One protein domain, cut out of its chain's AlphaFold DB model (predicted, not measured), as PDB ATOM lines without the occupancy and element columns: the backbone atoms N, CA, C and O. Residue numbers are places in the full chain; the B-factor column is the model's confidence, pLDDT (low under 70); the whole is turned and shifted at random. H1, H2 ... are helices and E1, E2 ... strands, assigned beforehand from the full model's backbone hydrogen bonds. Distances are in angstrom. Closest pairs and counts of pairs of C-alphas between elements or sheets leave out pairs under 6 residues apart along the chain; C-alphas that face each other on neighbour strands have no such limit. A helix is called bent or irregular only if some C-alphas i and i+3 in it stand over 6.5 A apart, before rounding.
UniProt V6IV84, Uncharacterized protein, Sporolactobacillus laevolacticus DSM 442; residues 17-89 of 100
ATOM      1  N   ILE A  17     -15.850 -35.020  11.245       91.94
ATOM      2  CA  ILE A  17     -15.484 -35.681  12.505       91.94
ATOM      3  C   ILE A  17     -14.053 -36.202  12.468       91.94
ATOM      4  O   ILE A  17     -13.400 -36.207  13.495       91.94
ATOM      5  N   TYR A  18     -13.543 -36.628  11.311       92.44
ATOM      6  CA  TYR A  18     -12.184 -37.162  11.212       92.44
ATOM      7  C   TYR A  18     -11.477 -36.695   9.941       92.44
ATOM      8  O   TYR A  18     -12.066 -36.657   8.859       92.44
ATOM      9  N   GLU A  19     -10.191 -36.379  10.059       93.81
ATOM     10  CA  GLU A  19      -9.327 -35.996   8.947       93.81
ATOM     11  C   GLU A  19      -7.915 -36.558   9.151       93.81
ATOM     12  O   GLU A  19      -7.342 -36.451  10.233       93.81
ATOM     13  N   ASP A  20      -7.336 -37.121   8.089       92.69
ATOM     14  CA  ASP A  20      -5.916 -37.480   8.028       92.69
ATOM     15  C   ASP A  20      -5.276 -36.974   6.729       92.69
ATOM     16  O   ASP A  20      -5.873 -36.196   5.981       92.69
ATOM     17  N   SER A  21      -4.036 -37.370   6.441       93.38
ATOM     18  CA  SER A  21      -3.336 -36.956   5.219       93.38
ATOM     19  C   SER A  21      -4.010 -37.440   3.927       93.38
ATOM     20  O   SER A  21      -3.851 -36.800   2.889       93.38
ATOM     21  N   SER A  22      -4.788 -38.522   3.982       94.50
ATOM     22  CA  SER A  22      -5.414 -39.164   2.823       94.50
ATOM     23  C   SER A  22      -6.864 -38.741   2.595       94.50
ATOM     24  O   SER A  22      -7.323 -38.704   1.449       94.50
ATOM     25  N   CYS A  23      -7.606 -38.407   3.655       94.88
ATOM     26  CA  CYS A  23      -9.052 -38.262   3.559       94.88
ATOM     27  C   CYS A  23      -9.676 -37.288   4.568       94.88
ATOM     28  O   CYS A  23      -9.048 -36.854   5.534       94.88
ATOM     29  N   ARG A  24     -10.948 -36.962   4.323       96.00
ATOM     30  CA  ARG A  24     -11.869 -36.316   5.271       96.00
ATOM     31  C   ARG A  24     -13.116 -37.173   5.416       96.00
ATOM     32  O   ARG A  24     -13.660 -37.625   4.407       96.00
ATOM     33  N   VAL A  25     -13.581 -37.369   6.642       95.31
ATOM     34  CA  VAL A  25     -14.750 -38.188   6.960       95.31
ATOM     35  C   VAL A  25     -15.789 -37.326   7.654       95.31
ATOM     36  O   VAL A  25     -15.584 -36.827   8.763       95.31
ATOM     37  N   PHE A  26     -16.926 -37.185   6.984       94.56
ATOM     38  CA  PHE A  26     -18.042 -36.387   7.455       94.56
ATOM     39  C   PHE A  26     -19.133 -37.307   7.987       94.56
ATOM     40  O   PHE A  26     -19.533 -38.256   7.302       94.56
ATOM     41  N   CYS A  27     -19.614 -37.035   9.195       93.56
ATOM     42  CA  CYS A  27     -20.590 -37.870   9.880       93.56
ATOM     43  C   CYS A  27     -21.775 -37.049  10.367       93.56
ATOM     44  O   CYS A  27     -21.620 -35.906  10.780       93.56
ATOM     45  N   ASN A  28     -22.941 -37.683  10.387       91.88
ATOM     46  CA  ASN A  28     -24.023 -37.265  11.256       91.88
ATOM     47  C   ASN A  28     -23.777 -37.891  12.631       91.88
ATOM     48  O   ASN A  28     -23.471 -39.088  12.720       91.88
ATOM     49  N   VAL A  29     -23.903 -37.084  13.676       88.75
ATOM     50  CA  VAL A  29     -23.736 -37.507  15.061       88.75
ATOM     51  C   VAL A  29     -25.007 -37.157  15.814       88.75
ATOM     52  O   VAL A  29     -25.538 -36.056  15.701       88.75
ATOM     53  N   SER A  30     -25.517 -38.111  16.576       86.50
ATOM     54  CA  SER A  30     -26.625 -37.887  17.495       86.50
ATOM     55  C   SER A  30     -26.237 -38.400  18.865       86.50
ATOM     56  O   SER A  30     -25.648 -39.478  18.987       86.50
ATOM     57  N   ASP A  31     -26.572 -37.626  19.890       78.50
ATOM     58  CA  ASP A  31     -26.430 -38.080  21.263       78.50
ATOM     59  C   ASP A  31     -27.341 -39.297  21.468       78.50
ATOM     60  O   ASP A  31     -28.546 -39.245  21.202       78.50
ATOM     61  N   PHE A  32     -26.732 -40.425  21.828       70.44
ATOM     62  CA  PHE A  32     -27.440 -41.682  22.026       70.44
ATOM     63  C   PHE A  32     -27.625 -41.954  23.519       70.44
ATOM     64  O   PHE A  32     -28.713 -42.381  23.916       70.44
ATOM     65  N   ARG A  33     -26.574 -41.721  24.324       73.25
ATOM     66  CA  ARG A  33     -26.501 -41.831  25.796       73.25
ATOM     67  C   ARG A  33     -25.319 -41.007  26.321       73.25
ATOM     68  O   ARG A  33     -24.373 -40.779  25.578       73.25
ATOM     69  N   ASP A  34     -25.302 -40.740  27.630       78.38
ATOM     70  CA  ASP A  34     -24.291 -39.930  28.337       78.38
ATOM     71  C   ASP A  34     -22.815 -40.213  27.973       78.38
ATOM     72  O   ASP A  34     -21.987 -39.308  28.047       78.38
ATOM     73  N   THR A  35     -22.463 -41.444  27.575       85.94
ATOM     74  CA  THR A  35     -21.091 -41.838  27.193       85.94
ATOM     75  C   THR A  35     -20.971 -42.427  25.782       85.94
ATOM     76  O   THR A  35     -19.931 -42.995  25.429       85.94
ATOM     77  N   THR A  36     -22.021 -42.321  24.960       89.81
ATOM     78  CA  THR A  36     -22.065 -42.913  23.617       89.81
ATOM     79  C   THR A  36     -22.714 -41.988  22.600       89.81
ATOM     80  O   THR A  36     -23.876 -41.603  22.726       89.81
ATOM     81  N   TRP A  37     -22.013 -41.765  21.490       91.56
ATOM     82  CA  TRP A  37     -22.593 -41.137  20.306       91.56
ATOM     83  C   TRP A  37     -23.042 -42.165  19.280       91.56
ATOM     84  O   TRP A  37     -22.314 -43.109  18.970       91.56
ATOM     85  N   TRP A  38     -24.215 -41.955  18.686       93.62
ATOM     86  CA  TRP A  38     -24.583 -42.653  17.462       93.62
ATOM     87  C   TRP A  38     -23.981 -41.917  16.269       93.62
ATOM     88  O   TRP A  38     -24.262 -40.739  16.047       93.62
ATOM     89  N   VAL A  39     -23.151 -42.621  15.503       93.50
ATOM     90  CA  VAL A  39     -22.415 -42.060  14.371       93.50
ATOM     91  C   VAL A  39     -22.836 -42.745  13.075       93.50
ATOM     92  O   VAL A  39     -22.811 -43.975  12.958       93.50
ATOM     93  N   ALA A  40     -23.153 -41.934  12.068       93.81
ATOM     94  CA  ALA A  40     -23.381 -42.373  10.698       93.81
ATOM     95  C   ALA A  40     -22.477 -41.596   9.733       93.81
ATOM     96  O   ALA A  40     -22.608 -40.382   9.597       93.81
ATOM     97  N   ILE A  41     -21.579 -42.292   9.028       94.69
ATOM     98  CA  ILE A  41     -20.749 -41.669   7.984       94.69
ATOM     99  C   ILE A  41     -21.640 -41.263   6.804       94.69
ATOM    100  O   ILE A  41     -22.301 -42.108   6.200       94.69
ATOM    101  N   ILE A  42     -21.623 -39.972   6.466       93.44
ATOM    102  CA  ILE A  42     -22.352 -39.392   5.332       93.44
ATOM    103  C   ILE A  42     -21.501 -39.510   4.069       93.44
ATOM    104  O   ILE A  42     -21.967 -39.978   3.030       93.44
ATOM    105  N   VAL A  43     -20.242 -39.073   4.152       94.19
ATOM    106  CA  VAL A  43     -19.329 -39.055   3.011       94.19
ATOM    107  C   VAL A  43     -17.878 -39.145   3.467       94.19
ATOM    108  O   VAL A  43     -17.484 -38.581   4.486       94.19
ATOM    109  N   VAL A  44     -17.076 -39.849   2.671       95.44
ATOM    110  CA  VAL A  44     -15.618 -39.876   2.783       95.44
ATOM    111  C   VAL A  44     -15.048 -39.242   1.528       95.44
ATOM    112  O   VAL A  44     -15.373 -39.680   0.425       95.44
ATOM    113  N   ILE A  45     -14.220 -38.214   1.687       96.00
ATOM    114  CA  ILE A  45     -13.549 -37.521   0.588       96.00
ATOM    115  C   ILE A  45     -12.091 -37.971   0.540       96.00
ATOM    116  O   ILE A  45     -11.347 -37.740   1.490       96.00
ATOM    117  N   ASP A  46     -11.686 -38.578  -0.574       95.56
ATOM    118  CA  ASP A  46     -10.285 -38.824  -0.925       95.56
ATOM    119  C   ASP A  46      -9.643 -37.489  -1.318       95.56
ATOM    120  O   ASP A  46     -10.080 -36.847  -2.281       95.56
ATOM    121  N   LYS A  47      -8.623 -37.058  -0.570       94.94
ATOM    122  CA  LYS A  47      -7.946 -35.773  -0.789       94.94
ATOM    123  C   LYS A  47      -7.100 -35.761  -2.056       94.94
ATOM    124  O   LYS A  47      -7.027 -34.722  -2.708       94.94
ATOM    125  N   ALA A  48      -6.495 -36.888  -2.427       94.56
ATOM    126  CA  ALA A  48      -5.666 -36.976  -3.627       94.56
ATOM    127  C   ALA A  48      -6.512 -36.809  -4.894       94.56
ATOM    128  O   ALA A  48      -6.078 -36.192  -5.866       94.56
ATOM    129  N   LYS A  49      -7.742 -37.334  -4.878       92.31
ATOM    130  CA  LYS A  49      -8.681 -37.239  -6.011       92.31
ATOM    131  C   LYS A  49      -9.674 -36.088  -5.894       92.31
ATOM    132  O   LYS A  49     -10.371 -35.807  -6.868       92.31
ATOM    133  N   ASN A  50      -9.766 -35.471  -4.718       91.88
ATOM    134  CA  ASN A  50     -10.798 -34.513  -4.329       91.88
ATOM    135  C   ASN A  50     -12.220 -35.000  -4.679       91.88
ATOM    136  O   ASN A  50     -13.017 -34.283  -5.289       91.88
ATOM    137  N   LYS A  51     -12.514 -36.269  -4.372       92.00
ATOM    138  CA  LYS A  51     -13.776 -36.940  -4.728       92.00
ATOM    139  C   LYS A  51     -14.274 -37.822  -3.596       92.00
ATOM    140  O   LYS A  51     -13.480 -38.332  -2.808       92.00
ATOM    141  N   SER A  52     -15.587 -38.037  -3.554       94.44
ATOM    142  CA  SER A  52     -16.172 -39.007  -2.639       94.44
ATOM    143  C   SER A  52     -15.780 -40.433  -3.017       94.44
ATOM    144  O   SER A  52     -15.696 -40.784  -4.198       94.44
ATOM    145  N   VAL A  53     -15.537 -41.257  -2.003       94.25
ATOM    146  CA  VAL A  53     -15.209 -42.675  -2.163       94.25
ATOM    147  C   VAL A  53     -16.112 -43.536  -1.296       94.25
ATOM    148  O   VAL A  53     -16.542 -43.140  -0.213       94.25
ATOM    149  N   VAL A  54     -16.392 -44.740  -1.783       94.62
ATOM    150  CA  VAL A  54     -17.084 -45.775  -1.016       94.62
ATOM    151  C   VAL A  54     -16.027 -46.690  -0.417       94.62
ATOM    152  O   VAL A  54     -15.226 -47.277  -1.144       94.62
ATOM    153  N   LEU A  55     -16.018 -46.804   0.908       93.56
ATOM    154  CA  LEU A  55     -15.094 -47.684   1.616       93.56
ATOM    155  C   LEU A  55     -15.543 -49.147   1.523       93.56
ATOM    156  O   LEU A  55     -16.738 -49.452   1.566       93.56
ATOM    157  N   THR A  56     -14.578 -50.064   1.469       94.00
ATOM    158  CA  THR A  56     -14.835 -51.487   1.727       94.00
ATOM    159  C   THR A  56     -15.298 -51.677   3.174       94.00
ATOM    160  O   THR A  56     -15.060 -50.819   4.020       94.00
ATOM    161  N   SER A  57     -15.947 -52.801   3.501       92.38
ATOM    162  CA  SER A  57     -16.402 -53.049   4.883       92.38
ATOM    163  C   SER A  57     -15.262 -52.992   5.908       92.38
ATOM    164  O   SER A  57     -15.475 -52.469   6.997       92.38
ATOM    165  N   GLU A  58     -14.064 -53.465   5.552       91.31
ATOM    166  CA  GLU A  58     -12.869 -53.398   6.407       91.31
ATOM    167  C   GLU A  58     -12.413 -51.953   6.638       91.31
ATOM    168  O   GLU A  58     -12.271 -51.524   7.781       91.31
ATOM    169  N   LYS A  59     -12.256 -51.168   5.565       92.88
ATOM    170  CA  LYS A  59     -11.876 -49.750   5.668       92.88
ATOM    171  C   LYS A  59     -12.949 -48.911   6.353       92.88
ATOM    172  O   LYS A  59     -12.629 -47.953   7.041       92.88
ATOM    173  N   LEU A  60     -14.218 -49.275   6.198       94.75
ATOM    174  CA  LEU A  60     -15.326 -48.617   6.878       94.75
ATOM    175  C   LEU A  60     -15.289 -48.876   8.389       94.75
ATOM    176  O   LEU A  60     -15.498 -47.947   9.163       94.75
ATOM    177  N   LEU A  61     -15.009 -50.110   8.814       93.31
ATOM    178  CA  LEU A  61     -14.807 -50.424  10.229       93.31
ATOM    179  C   LEU A  61     -13.611 -49.649  10.797       93.31
ATOM    180  O   LEU A  61     -13.705 -49.087  11.884       93.31
ATOM    181  N   GLU A  62     -12.515 -49.573  10.043       92.56
ATOM    182  CA  GLU A  62     -11.333 -48.792  10.415       92.56
ATOM    183  C   GLU A  62     -11.636 -47.288  10.528       92.56
ATOM    184  O   GLU A  62     -11.209 -46.637  11.480       92.56
ATOM    185  N   ALA A  63     -12.445 -46.736   9.621       94.00
ATOM    186  CA  ALA A  63     -12.907 -45.353   9.711       94.00
ATOM    187  C   ALA A  63     -13.697 -45.108  11.004       94.00
ATOM    188  O   ALA A  63     -13.437 -44.141  11.715       94.00
ATOM    189  N   TYR A  64     -14.618 -46.009  11.355       94.75
ATOM    190  CA  TYR A  64     -15.371 -45.893  12.602       94.75
ATOM    191  C   TYR A  64     -14.498 -46.040  13.849       94.75
ATOM    192  O   TYR A  64     -14.727 -45.341  14.829       94.75
ATOM    193  N   ARG A  65     -13.476 -46.894  13.821       92.75
ATOM    194  CA  ARG A  65     -12.486 -47.003  14.903       92.75
ATOM    195  C   ARG A  65     -11.716 -45.698  15.113       92.75
ATOM    196  O   ARG A  65     -11.559 -45.254  16.246       92.75
ATOM    197  N   ARG A  66     -11.301 -45.050  14.024       92.19
ATOM    198  CA  ARG A  66     -10.648 -43.729  14.056       92.19
ATOM    199  C   ARG A  66     -11.586 -42.640  14.564       92.19
ATOM    200  O   ARG A  66     -11.173 -41.822  15.375       92.19
ATOM    201  N   ILE A  67     -12.855 -42.673  14.155       92.81
ATOM    202  CA  ILE A  67     -13.885 -41.784  14.702       92.81
ATOM    203  C   ILE A  67     -14.071 -42.031  16.202       92.81
ATOM    204  O   ILE A  67     -14.078 -41.071  16.957       92.81
ATOM    205  N   ALA A  68     -14.163 -43.286  16.654       92.38
ATOM    206  CA  ALA A  68     -14.297 -43.627  18.073       92.38
ATOM    207  C   ALA A  68     -13.152 -43.038  18.913       92.38
ATOM    208  O   ALA A  68     -13.374 -42.505  20.000       92.38
ATOM    209  N   LEU A  69     -11.928 -43.085  18.383       90.62
ATOM    210  CA  LEU A  69     -10.770 -42.456  19.005       90.62
ATOM    211  C   LEU A  69     -10.873 -40.923  19.010       90.62
ATOM    212  O   LEU A  69     -10.580 -40.299  20.028       90.62
ATOM    213  N   GLU A  70     -11.313 -40.309  17.913       89.94
ATOM    214  CA  GLU A  70     -11.461 -38.854  17.827       89.94
ATOM    215  C   GLU A  70     -12.520 -38.330  18.804       89.94
ATOM    216  O   GLU A  70     -12.246 -37.424  19.591       89.94
ATOM    217  N   VAL A  71     -13.694 -38.966  18.855       88.94
ATOM    218  CA  VAL A  71     -14.774 -38.558  19.766       88.94
ATOM    219  C   VAL A  71     -14.427 -38.808  21.233       88.94
ATOM    220  O   VAL A  71     -14.975 -38.146  22.111       88.94
ATOM    221  N   SER A  72     -13.484 -39.708  21.530       87.56
ATOM    222  CA  SER A  72     -13.034 -39.935  22.908       87.56
ATOM    223  C   SER A  72     -12.355 -38.718  23.535       87.56
ATOM    224  O   SER A  72     -12.356 -38.562  24.756       87.56
ATOM    225  N   LYS A  73     -11.856 -37.791  22.705       85.38
ATOM    226  CA  LYS A  73     -11.368 -36.478  23.152       85.38
ATOM    227  C   LYS A  73     -12.489 -35.600  23.727       85.38
ATOM    228  O   LYS A  73     -12.202 -34.632  24.421       85.38
ATOM    229  N   HIS A  74     -13.748 -35.961  23.475       82.12
ATOM    230  CA  HIS A  74     -14.960 -35.308  23.973       82.12
ATOM    231  C   HIS A  74     -15.631 -36.102  25.107       82.12
ATOM    232  O   HIS A  74     -16.844 -36.021  25.284       82.12
ATOM    233  N   SER A  75     -14.858 -36.881  25.871       83.50
ATOM    234  CA  SER A  75     -15.341 -37.695  27.003       83.50
ATOM    235  C   SER A  75     -16.305 -38.827  26.625       83.50
ATOM    236  O   SER A  75     -16.990 -39.362  27.493       83.50
ATOM    237  N   MET A  76     -16.346 -39.219  25.349       87.12
ATOM    238  CA  MET A  76     -17.090 -40.399  24.903       87.12
ATOM    239  C   MET A  76     -16.254 -41.669  25.086       87.12
ATOM    240  O   MET A  76     -15.064 -41.701  24.765       87.12
ATOM    241  N   GLU A  77     -16.870 -42.741  25.578       88.38
ATOM    242  CA  GLU A  77     -16.181 -44.026  25.773       88.38
ATOM    243  C   GLU A  77     -16.226 -44.893  24.509       88.38
ATOM    244  O   GLU A  77     -15.310 -45.675  24.223       88.38
ATOM    245  N   GLU A  78     -17.298 -44.742  23.737       91.19
ATOM    246  CA  GLU A  78     -17.558 -45.514  22.534       91.19
ATOM    247  C   GLU A  78     -18.483 -44.767  21.572       91.19
ATOM    248  O   GLU A  78     -19.138 -43.782  21.918       91.19
ATOM    249  N   ILE A  79     -18.552 -45.270  20.342       94.19
ATOM    250  CA  ILE A  79     -19.605 -44.902  19.398       94.19
ATOM    251  C   ILE A  79     -20.494 -46.104  19.131       94.19
ATOM    252  O   ILE A  79     -20.044 -47.248  19.136       94.19
ATOM    253  N   TYR A  80     -21.748 -45.840  18.816       95.00
ATOM    254  CA  TYR A  80     -22.645 -46.814  18.229       95.00
ATOM    255  C   TYR A  80     -22.754 -46.566  16.723       95.00
ATOM    256  O   TYR A  80     -22.812 -45.424  16.269       95.00
ATOM    257  N   THR A  81     -22.816 -47.635  15.932       94.56
ATOM    258  CA  THR A  81     -23.060 -47.580  14.486       94.56
ATOM    259  C   THR A  81     -24.113 -48.611  14.105       94.56
ATOM    260  O   THR A  81     -24.143 -49.718  14.639       94.56
ATOM    261  N   THR A  82     -24.949 -48.303  13.114       91.62
ATOM    262  CA  THR A  82     -26.001 -49.235  12.675       91.62
ATOM    263  C   THR A  82     -25.434 -50.528  12.082       91.62
ATOM    264  O   THR A  82     -26.065 -51.576  12.169       91.62
ATOM    265  N   LYS A  83     -24.247 -50.469  11.461       92.12
ATOM    266  CA  LYS A  83     -23.655 -51.611  10.746       92.12
ATOM    267  C   LYS A  83     -22.800 -52.514  11.638       92.12
ATOM    268  O   LYS A  83     -22.760 -53.716  11.394       92.12
ATOM    269  N   PHE A  84     -22.104 -51.952  12.624       93.81
ATOM    270  CA  PHE A  84     -21.128 -52.685  13.438       93.81
ATOM    271  C   PHE A  84     -21.452 -52.679  14.937       93.81
ATOM    272  O   PHE A  84     -20.720 -53.284  15.713       93.81
ATOM    273  N   GLY A  85     -22.545 -52.031  15.352       94.62
ATOM    274  CA  GLY A  85     -22.911 -51.902  16.759       94.62
ATOM    275  C   GLY A  85     -21.965 -50.970  17.510       94.62
ATOM    276  O   GLY A  85     -21.504 -49.969  16.954       94.62
ATOM    277  N   PHE A  86     -21.703 -51.297  18.776       93.88
ATOM    278  CA  PHE A  86     -20.798 -50.544  19.641       93.88
ATOM    279  C   PHE A  86     -19.336 -50.744  19.234       93.88
ATOM    280  O   PHE A  86     -18.853 -51.870  19.099       93.88
ATOM    281  N   ILE A  87     -18.629 -49.634  19.068       93.19
ATOM    282  CA  ILE A  87     -17.203 -49.572  18.775       93.19
ATOM    283  C   ILE A  87     -16.559 -48.776  19.899       93.19
ATOM    284  O   ILE A  87     -16.664 -47.550  19.961       93.19
ATOM    285  N   LYS A  88     -15.883 -49.503  20.784       87.31
ATOM    286  CA  LYS A  88     -15.126 -48.921  21.886       87.31
ATOM    287  C   LYS A  88     -13.905 -48.187  21.373       87.31
ATOM    288  O   LYS A  88     -13.297 -48.599  20.381       87.31
ATOM    289  N   ASN A  89     -13.512 -47.150  22.101       75.50
ATOM    290  CA  ASN A  89     -12.190 -46.581  21.930       75.50
ATOM    291  C   ASN A  89     -11.134 -47.662  22.212       75.50
ATOM    292  O   ASN A  89     -11.038 -48.183  23.326       75.50
TER     293      ASN A  89
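AT A GLANCE: This is residues 17 to 89 of the 100 residues of an uncharacterized protein of Sporolactobacillus laevolacticus DSM 442 (UniProt V6IV84). A strongly twisted sheet of six strands curls round one helix, H1, with the long bent hairpin of E2 and E3 making its length. The short strands E1, E4 and E5 pair along this hairpin, and E6 pairs with E5. The printed part has 73 residues, in the order E1, E2, E3, E4, H1, E5, E6, and is of mixed class, helices and strands. The branched sheet is antiparallel but for the parallel pair E3 and E5. The whole is compact, with a radius of gyration of the C-alphas of 11.9 A, yet elongated, spanning 38 by 22 by 17 A.

IN THESE COORDINATES: E2, residues 23 to 33, is 28.5 A long and bends by 57 degrees at residue 30. E3, residues 36 to 46, is 27.5 A long and bends by 60 degrees at residue 42. E1 is residues 17 to 19, 7.1 A, from C-alpha 17 at (-15.484, -35.681, 12.505). E4 is residues 51 to 53, 6.4 A; E5 is residues 78 to 81, 10.0 A; E6 is residues 85 to 88, 9.8 A, to C-alpha 88 at (-15.126, -48.921, 21.886). H1, residues 57 to 72, is 22.5 A long.

HOW THE PARTS SIT: E1 to E4 form a meander, each strand the antiparallel neighbour of the one before. In the hairpin of E2 and E3, N 28 and O 40 are 2.8 A apart, within hydrogen-bond range. On the other side of E3 from E2 are E4, with N 53 to O 44 at 2.9 A, and E5, with N 80 to O 37 at 2.8 A. E1 and E2 are a hairpin, with N 25 to O 18 at 2.8 A; so are E5 and E6, with N 87 to O 79 at 2.8 A. H1 is on the sheet; its closest C-alphas to E5 are those of Ala 68 and Ile 79, 5.6 A apart, and to E1 those of Ile 67 and Tyr 18, 6.0 A. In H1 every O i to N i+4 pair is within hydrogen-bond range. E4 and E6 are apart.

THE WHOLE: The C-alphas farthest apart, those of Asp 34 and Lys 49, are 37.8 A from each other. The printed part has no cut, and its six links are tight. Mean pLDDT of the printed part is 91.1, and no printed residue is under 70.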